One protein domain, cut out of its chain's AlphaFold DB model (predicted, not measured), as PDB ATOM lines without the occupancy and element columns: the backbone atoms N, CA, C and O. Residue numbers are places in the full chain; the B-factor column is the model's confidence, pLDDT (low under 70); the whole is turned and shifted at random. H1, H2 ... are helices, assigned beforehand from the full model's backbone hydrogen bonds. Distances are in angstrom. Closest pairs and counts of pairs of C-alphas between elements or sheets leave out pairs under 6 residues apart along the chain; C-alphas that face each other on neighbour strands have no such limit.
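Overview. This is residues 23 to 84 of the 172 residues of an uncharacterized protein of Nitrosospira sp. Nsp44 (UniProt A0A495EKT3). One long straight helix, H1, meets the shorter H2 at its end to make an open V, and at the far end of H2 the chain turns sharply again into H3, which points off on its own. Residues 23 to 43 of H1 stick out as a long free arm, and residues 78 to 84 stick out at the other end of the printed part. The printed part has 62 residues with three named helices, in the order H1, H2, H3, and no named strand; the class is all helix. The whole is loose, with a radius of gyration of the C-alphas of 15.1 A, and spans 44 by 30 by 20 A.

Arrangement. H1, residues 23 to 50, is the longest helix. H2, residues 52 to 66, touches H1 only at the corner by their tight link, and the closest C-alphas are those of Ala 48 and Gly 55, 4.1 A apart. H1 touches H2 with residues 45 to 49 alone, and H2 touches H1 with residues 54 to 58 alone. Their lines stand at a steep tilt of 44 degrees, and they run opposite ways. H3, residues 70 to 82, is close to H2 but not clearly touching: the closest C-alphas, those of Phe 66 and Phe 72, are 5.9 A apart. H2 and H3 run opposite ways at a steep tilt of 45 degrees. H1 and H3 are apart. In H1, H2 and H3 every O i to N i+4 pair is within hydrogen-bond range.

Along the chain. H1 begins at C-alpha 23, (22.182, 28.930, -31.514), and measures 40.8 A from first to last C-alpha. H2 measures 21.0 A and begins at C-alpha 52, (64.971, 29.074, -32.570). H3 measures 17.9 A and ends at C-alpha 82, (56.460, 49.981, -26.421).

Size, cuts and confidence. The C-alphas of Asp 23 and Arg 84, the two farthest apart, are 45.5 A apart. The printed part has no cut, and both links are tight. The mean pLDDT of the printed part is 83.6, and residues 81 to 84 are under 70.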
ATOM      1  N   ASP A  23      21.403  27.787 -32.011       74.88
ATOM      2  CA  ASP A  23      22.182  28.930 -31.514       74.88
ATOM      3  C   ASP A  23      23.173  28.534 -30.404       74.88
ATOM      4  O   ASP A  23      24.316  28.991 -30.383       74.88
ATOM      5  N   GLU A  24      22.774  27.638 -29.498       73.69
ATOM      6  CA  GLU A  24      23.639  27.143 -28.420       73.69
ATOM      7  C   GLU A  24      24.724  26.212 -28.973       73.69
ATOM      8  O   GLU A  24      25.878  26.266 -28.544       73.69
ATOM      9  N   LYS A  25      24.392  25.402 -29.989       74.12
ATOM     10  CA  LYS A  25      25.375  24.603 -30.732       74.12
ATOM     11  C   LYS A  25      26.373  25.487 -31.470       74.12
ATOM     12  O   LYS A  25      27.565  25.180 -31.453       74.12
ATOM     13  N   ALA A  26      25.916  26.566 -32.106       75.88
ATOM     14  CA  ALA A  26      26.792  27.507 -32.797       75.88
ATOM     15  C   ALA A  26      27.765  28.175 -31.813       75.88
ATOM     16  O   ALA A  26      28.973  28.163 -32.052       75.88
ATOM     17  N   GLN A  27      27.267  28.646 -30.664       78.06
ATOM     18  CA  GLN A  27      28.102  29.238 -29.615       78.06
ATOM     19  C   GLN A  27      29.112  28.247 -29.029       78.06
ATOM     20  O   GLN A  27      30.286  28.582 -28.892       78.06
ATOM     21  N   LEU A  28      28.694  27.016 -28.718       77.12
ATOM     22  CA  LEU A  28      29.604  25.977 -28.225       77.12
ATOM     23  C   LEU A  28      30.668  25.617 -29.263       77.12
ATOM     24  O   LEU A  28      31.833  25.422 -28.921       77.12
ATOM     25  N   THR A  29      30.295  25.567 -30.540       81.31
ATOM     26  CA  THR A  29      31.238  25.292 -31.631       81.31
ATOM     27  C   THR A  29      32.269  26.410 -31.762       81.31
ATOM     28  O   THR A  29      33.461  26.129 -31.887       81.31
ATOM     29  N   GLU A  30      31.842  27.670 -31.682       83.06
ATOM     30  CA  GLU A  30      32.741  28.825 -31.713       83.06
ATOM     31  C   GLU A  30      33.672  28.855 -30.493       83.06
ATOM     32  O   GLU A  30      34.878  29.058 -30.642       83.06
ATOM     33  N   GLN A  31      33.149  28.560 -29.299       82.06
ATOM     34  CA  GLN A  31      33.946  28.443 -28.075       82.06
ATOM     35  C   GLN A  31      34.998  27.338 -28.195       82.06
ATOM     36  O   GLN A  31      36.181  27.588 -27.962       82.06
ATOM     37  N   HIS A  32      34.613  26.141 -28.640       83.56
ATOM     38  CA  HIS A  32      35.553  25.042 -28.848       83.56
ATOM     39  C   HIS A  32      36.596  25.354 -29.926       83.56
ATOM     40  O   HIS A  32      37.769  25.007 -29.766       83.56
ATOM     41  N   ALA A  33      36.206  26.035 -31.006       84.38
ATOM     42  CA  ALA A  33      37.135  26.472 -32.044       84.38
ATOM     43  C   ALA A  33      38.141  27.501 -31.505       84.38
ATOM     44  O   ALA A  33      39.339  27.393 -31.782       84.38
ATOM     45  N   ALA A  34      37.684  28.459 -30.694       84.12
ATOM     46  CA  ALA A  34      38.536  29.453 -30.054       84.12
ATOM     47  C   ALA A  34      39.514  28.814 -29.056       84.12
ATOM     48  O   ALA A  34      40.713  29.105 -29.089       84.12
ATOM     49  N   GLU A  35      39.039  27.894 -28.213       84.94
ATOM     50  CA  GLU A  35      39.876  27.136 -27.277       84.94
ATOM     51  C   GLU A  35      40.927  26.294 -28.006       84.94
ATOM     52  O   GLU A  35      42.105  26.284 -27.631       84.94
ATOM     53  N   TRP A  36      40.524  25.602 -29.073       90.56
ATOM     54  CA  TRP A  36      41.436  24.827 -29.907       90.56
ATOM     55  C   TRP A  36      42.498  25.720 -30.561       90.56
ATOM     56  O   TRP A  36      43.688  25.383 -30.533       90.56
ATOM     57  N   ALA A  37      42.101  26.877 -31.097       86.00
ATOM     58  CA  ALA A  37      43.016  27.833 -31.710       86.00
ATOM     59  C   ALA A  37      44.027  28.381 -30.689       86.00
ATOM     60  O   ALA A  37      45.227  28.415 -30.972       86.00
ATOM     61  N   ALA A  38      43.569  28.731 -29.482       86.62
ATOM     62  CA  ALA A  38      44.425  29.207 -28.399       86.62
ATOM     63  C   ALA A  38      45.454  28.144 -27.974       86.62
ATOM     64  O   ALA A  38      46.656  28.406 -27.974       86.62
ATOM     65  N   ARG A  39      45.008  26.907 -27.715       87.06
ATOM     66  CA  ARG A  39      45.901  25.793 -27.342       87.06
ATOM     67  C   ARG A  39      46.922  25.468 -28.430       87.06
ATOM     68  O   ARG A  39      48.071  25.120 -28.135       87.06
ATOM     69  N   THR A  40      46.507  25.559 -29.689       90.06
ATOM     70  CA  THR A  40      47.392  25.333 -30.834       90.06
ATOM     71  C   THR A  40      48.455  26.423 -30.909       90.06
ATOM     72  O   THR A  40      49.636  26.113 -31.065       90.06
ATOM     73  N   LEU A  41      48.065  27.688 -30.732       91.00
ATOM     74  CA  LEU A  41      48.997  28.812 -30.703       91.00
ATOM     75  C   LEU A  41      50.031  28.662 -29.580       91.00
ATOM     76  O   LEU A  41      51.227  28.783 -29.846       91.00
ATOM     77  N   ASP A  42      49.599  28.318 -28.367       90.25
ATOM     78  CA  ASP A  42      50.502  28.087 -27.231       90.25
ATOM     79  C   ASP A  42      51.524  26.983 -27.527       90.25
ATOM     80  O   ASP A  42      52.714  27.118 -27.230       90.25
ATOM     81  N   SER A  43      51.085  25.905 -28.181       89.50
ATOM     82  CA  SER A  43      51.959  24.797 -28.575       89.50
ATOM     83  C   SER A  43      53.007  25.230 -29.609       89.50
ATOM     84  O   SER A  43      54.177  24.859 -29.503       89.50
ATOM     85  N   LEU A  44      52.612  26.046 -30.595       90.19
ATOM     86  CA  LEU A  44      53.525  26.590 -31.605       90.19
ATOM     87  C   LEU A  44      54.549  27.549 -30.988       90.19
ATOM     88  O   LEU A  44      55.723  27.512 -31.361       90.19
ATOM     89  N   LEU A  45      54.126  28.375 -30.028       92.75
ATOM     90  CA  LEU A  45      55.012  29.282 -29.298       92.75
ATOM     91  C   LEU A  45      56.015  28.507 -28.435       92.75
ATOM     92  O   LEU A  45      57.213  28.768 -28.517       92.75
ATOM     93  N   ALA A  46      55.562  27.496 -27.690       87.69
ATOM     94  CA  ALA A  46      56.447  26.629 -26.912       87.69
ATOM     95  C   ALA A  46      57.476  25.910 -27.805       87.69
ATOM     96  O   ALA A  46      58.656  25.802 -27.463       87.69
ATOM     97  N   TYR A  47      57.058  25.457 -28.992       87.69
ATOM     98  CA  TYR A  47      57.971  24.849 -29.958       87.69
ATOM     99  C   TYR A  47      58.981  25.858 -30.528       87.69
ATOM    100  O   TYR A  47      60.161  25.532 -30.673       87.69
ATOM    101  N   ALA A  48      58.554  27.094 -30.801       90.81
ATOM    102  CA  ALA A  48      59.431  28.179 -31.237       90.81
ATOM    103  C   ALA A  48      60.504  28.532 -30.199       90.81
ATOM    104  O   ALA A  48      61.653  28.775 -30.580       90.81
ATOM    105  N   GLU A  49      60.168  28.502 -28.908       88.44
ATOM    106  CA  GLU A  49      61.141  28.680 -27.826       88.44
ATOM    107  C   GLU A  49      62.179  27.546 -27.800       88.44
ATOM    108  O   GLU A  49      63.377  27.798 -27.662       88.44
ATOM    109  N   ALA A  50      61.746  26.297 -27.998       84.31
ATOM    110  CA  ALA A  50      62.636  25.137 -28.026       84.31
ATOM    111  C   ALA A  50      63.492  25.042 -29.307       84.31
ATOM    112  O   ALA A  50      64.581  24.456 -29.293       84.31
ATOM    113  N   LYS A  51      63.010  25.586 -30.433       91.62
ATOM    114  CA  LYS A  51      63.653  25.532 -31.755       91.62
ATOM    115  C   LYS A  51      63.743  26.936 -32.376       91.62
ATOM    116  O   LYS A  51      62.886  27.317 -33.176       91.62
ATOM    117  N   PRO A  52      64.838  27.681 -32.130       87.25
ATOM    118  CA  PRO A  52      64.971  29.074 -32.570       87.25
ATOM    119  C   PRO A  52      64.832  29.307 -34.082       87.25
ATOM    120  O   PRO A  52      64.372  30.366 -34.501       87.25
ATOM    121  N   GLN A  53      65.220  28.339 -34.923       88.62
ATOM    122  CA  GLN A  53      65.030  28.439 -36.378       88.62
ATOM    123  C   GLN A  53      63.548  28.445 -36.766       88.62
ATOM    124  O   GLN A  53      63.143  29.252 -37.600       88.62
ATOM    125  N   PHE A  54      62.731  27.608 -36.120       93.25
ATOM    126  CA  PHE A  54      61.284  27.626 -36.309       93.25
ATOM    127  C   PHE A  54      60.680  28.934 -35.795       93.25
ATOM    128  O   PHE A  54      59.832  29.508 -36.465       93.25
ATOM    129  N   GLY A  55      61.155  29.457 -34.659       92.06
ATOM    130  CA  GLY A  55      60.706  30.758 -34.155       92.06
ATOM    131  C   GLY A  55      60.932  31.899 -35.151       92.06
ATOM    132  O   GLY A  55      60.035  32.710 -35.370       92.06
ATOM    133  N   LYS A  56      62.088  31.924 -35.830       91.25
ATOM    134  CA  LYS A  56      62.354  32.895 -36.907       91.25
ATOM    135  C   LYS A  56      61.372  32.747 -38.071       91.25
ATOM    136  O   LYS A  56      60.847  33.749 -38.550       91.25
ATOM    137  N   GLU A  57      61.116  31.515 -38.498       94.69
ATOM    138  CA  GLU A  57      60.162  31.218 -39.571       94.69
ATOM    139  C   GLU A  57      58.727  31.609 -39.180       94.69
ATOM    140  O   GLU A  57      58.008  32.206 -39.976       94.69
ATOM    141  N   LEU A  58      58.325  31.352 -37.933       93.06
ATOM    142  CA  LEU A  58      57.022  31.735 -37.398       93.06
ATOM    143  C   LEU A  58      56.846  33.259 -37.412       93.06
ATOM    144  O   LEU A  58      55.847  33.752 -37.933       93.06
ATOM    145  N   CYS A  59      57.829  34.012 -36.907       89.75
ATOM    146  CA  CYS A  59      57.804  35.477 -36.952       89.75
ATOM    147  C   CYS A  59      57.717  36.003 -38.387       89.75
ATOM    148  O   CYS A  59      56.942  36.923 -38.649       89.75
ATOM    149  N   LYS A  60      58.476  35.406 -39.314       91.94
ATOM    150  CA  LYS A  60      58.441  35.772 -40.730       91.94
ATOM    151  C   LYS A  60      57.050  35.549 -41.323       91.94
ATOM    152  O   LYS A  60      56.480  36.479 -41.871       91.94
ATOM    153  N   ARG A  61      56.453  34.369 -41.137       93.25
ATOM    154  CA  ARG A  61      55.109  34.068 -41.658       93.25
ATOM    155  C   ARG A  61      54.027  34.971 -41.079       93.25
ATOM    156  O   ARG A  61      53.107  35.347 -41.798       93.25
ATOM    157  N   VAL A  62      54.122  35.318 -39.795       90.75
ATOM    158  CA  VAL A  62      53.197  36.269 -39.162       90.75
ATOM    159  C   VAL A  62      53.352  37.656 -39.787       90.75
ATOM    160  O   VAL A  62      52.352  38.271 -40.149       90.75
ATOM    161  N   ALA A  63      54.583  38.134 -39.968       86.06
ATOM    162  CA  ALA A  63      54.842  39.420 -40.608       86.06
ATOM    163  C   ALA A  63      54.389  39.439 -42.077       86.06
ATOM    164  O   ALA A  63      53.719  40.380 -42.483       86.06
ATOM    165  N   ASP A  64      54.674  38.390 -42.846       88.88
ATOM    166  CA  ASP A  64      54.291  38.292 -44.258       88.88
ATOM    167  C   ASP A  64      52.763  38.245 -44.425       88.88
ATOM    168  O   ASP A  64      52.219  38.839 -45.351       88.88
ATOM    169  N   LYS A  65      52.052  37.560 -43.517       90.00
ATOM    170  CA  LYS A  65      50.595  37.374 -43.613       90.00
ATOM    171  C   LYS A  65      49.785  38.547 -43.063       90.00
ATOM    172  O   LYS A  65      48.716  38.840 -43.589       90.00
ATOM    173  N   PHE A  66      50.256  39.186 -41.994       89.25
ATOM    174  CA  PHE A  66      49.509  40.236 -41.294       89.25
ATOM    175  C   PHE A  66      50.127  41.629 -41.438       89.25
ATOM    176  O   PHE A  66      49.479  42.617 -41.110       89.25
ATOM    177  N   GLY A  67      51.359  41.738 -41.938       78.44
ATOM    178  CA  GLY A  67      52.065  43.010 -42.087       78.44
ATOM    179  C   GLY A  67      51.540  43.896 -43.215       78.44
ATOM    180  O   GLY A  67      51.794  45.095 -43.192       78.44
ATOM    181  N   SER A  68      50.795  43.335 -44.171       80.25
ATOM    182  CA  SER A  68      50.118  44.088 -45.236       80.25
ATOM    183  C   SER A  68      48.735  44.609 -44.834       80.25
ATOM    184  O   SER A  68      48.120  45.347 -45.597       80.25
ATOM    185  N   ASN A  69      48.215  44.202 -43.673       90.50
ATOM    186  CA  ASN A  69      46.964  44.714 -43.130       90.50
ATOM    187  C   ASN A  69      47.286  45.847 -42.146       90.50
ATOM    188  O   ASN A  69      47.924  45.601 -41.124       90.50
ATOM    189  N   ASP A  70      46.835  47.069 -42.439       81.25
ATOM    190  CA  ASP A  70      47.177  48.272 -41.664       81.25
ATOM    191  C   ASP A  70      46.796  48.182 -40.179       81.25
ATOM    192  O   ASP A  70      47.531  48.668 -39.312       81.25
ATOM    193  N   GLU A  71      45.679  47.527 -39.857       88.44
ATOM    194  CA  GLU A  71      45.225  47.344 -38.479       88.44
ATOM    195  C   GLU A  71      46.177  46.417 -37.712       88.44
ATOM    196  O   GLU A  71      46.723  46.791 -36.665       88.44
ATOM    197  N   PHE A  72      46.448  45.229 -38.259       84.00
ATOM    198  CA  PHE A  72      47.350  44.266 -37.630       84.00
ATOM    199  C   PHE A  72      48.799  44.754 -37.620       84.00
ATOM    200  O   PHE A  72      49.487  44.609 -36.608       84.00
ATOM    201  N   ALA A  73      49.258  45.405 -38.688       81.62
ATOM    202  CA  ALA A  73      50.576  46.018 -38.760       81.62
ATOM    203  C   ALA A  73      50.744  47.100 -37.683       81.62
ATOM    204  O   ALA A  73      51.761  47.118 -36.984       81.62
ATOM    205  N   SER A  74      49.737  47.955 -37.475       82.00
ATOM    206  CA  SER A  74      49.725  48.962 -36.406       82.00
ATOM    207  C   SER A  74      49.778  48.326 -35.014       82.00
ATOM    208  O   SER A  74      50.556  48.767 -34.163       82.00
ATOM    209  N   LEU A  75      49.020  47.250 -34.773       82.06
ATOM    210  CA  LEU A  75      49.054  46.505 -33.508       82.06
ATOM    211  C   LEU A  75      50.430  45.877 -33.242       82.06
ATOM    212  O   LEU A  75      50.976  46.035 -32.144       82.06
ATOM    213  N   ILE A  76      51.021  45.226 -34.249       81.44
ATOM    214  CA  ILE A  76      52.364  44.633 -34.179       81.44
ATOM    215  C   ILE A  76      53.404  45.726 -33.896       81.44
ATOM    216  O   ILE A  76      54.194  45.615 -32.956       81.44
ATOM    217  N   GLN A  77      53.371  46.829 -34.646       79.38
ATOM    218  CA  GLN A  77      54.301  47.943 -34.469       79.38
ATOM    219  C   GLN A  77      54.157  48.622 -33.107       79.38
ATOM    220  O   GLN A  77      55.173  48.959 -32.502       79.38
ATOM    221  N   LYS A  78      52.935  48.817 -32.591       80.12
ATOM    222  CA  LYS A  78      52.709  49.375 -31.247       80.12
ATOM    223  C   LYS A  78      53.337  48.491 -30.173       80.12
ATOM    224  O   LYS A  78      54.028  49.012 -29.302       80.12
ATOM    225  N   ARG A  79      53.161  47.168 -30.253       75.75
ATOM    226  CA  ARG A  79      53.755  46.225 -29.291       75.75
ATOM    227  C   ARG A  79      55.285  46.245 -29.329       75.75
ATOM    228  O   ARG A  79      55.895  46.297 -28.268       75.75
ATOM    229  N   ILE A  80      55.886  46.321 -30.518       75.88
ATOM    230  CA  ILE A  80      57.346  46.452 -30.682       75.88
ATOM    231  C   ILE A  80      57.845  47.830 -30.204       75.88
ATOM    232  O   ILE A  80      58.881  47.937 -29.556       75.88
ATOM    233  N   ARG A  81      57.120  48.919 -30.498       66.12
ATOM    234  CA  ARG A  81      57.523  50.290 -30.122       66.12
ATOM    235  C   ARG A  81      57.439  50.551 -28.620       66.12
ATOM    236  O   ARG A  81      58.264  51.313 -28.122       66.12
ATOM    237  N   VAL A  82      56.517  49.911 -27.895       55.59
ATOM    238  CA  VAL A  82      56.460  49.981 -26.421       55.59
ATOM    239  C   VAL A  82      57.756  49.455 -25.780       55.59
ATOM    240  O   VAL A  82      58.153  49.955 -24.731       55.59
ATOM    241  N   GLU A  83      58.490  48.546 -26.432       50.66
ATOM    242  CA  GLU A  83      59.828  48.123 -25.977       50.66
ATOM    243  C   GLU A  83      60.925  49.177 -26.223       50.66
ATOM    244  O   GLU A  83      62.003  49.101 -25.634       50.66
ATOM    245  N   ARG A  84      60.672  50.176 -27.081       49.53
ATOM    246  CA  ARG A  84      61.662  51.169 -27.531       49.53
ATOM    247  C   ARG A  84      61.654  52.472 -26.720       49.53
ATOM    248  O   ARG A  84      62.688  53.131 -26.653       49.53
TER     249      ARG A  84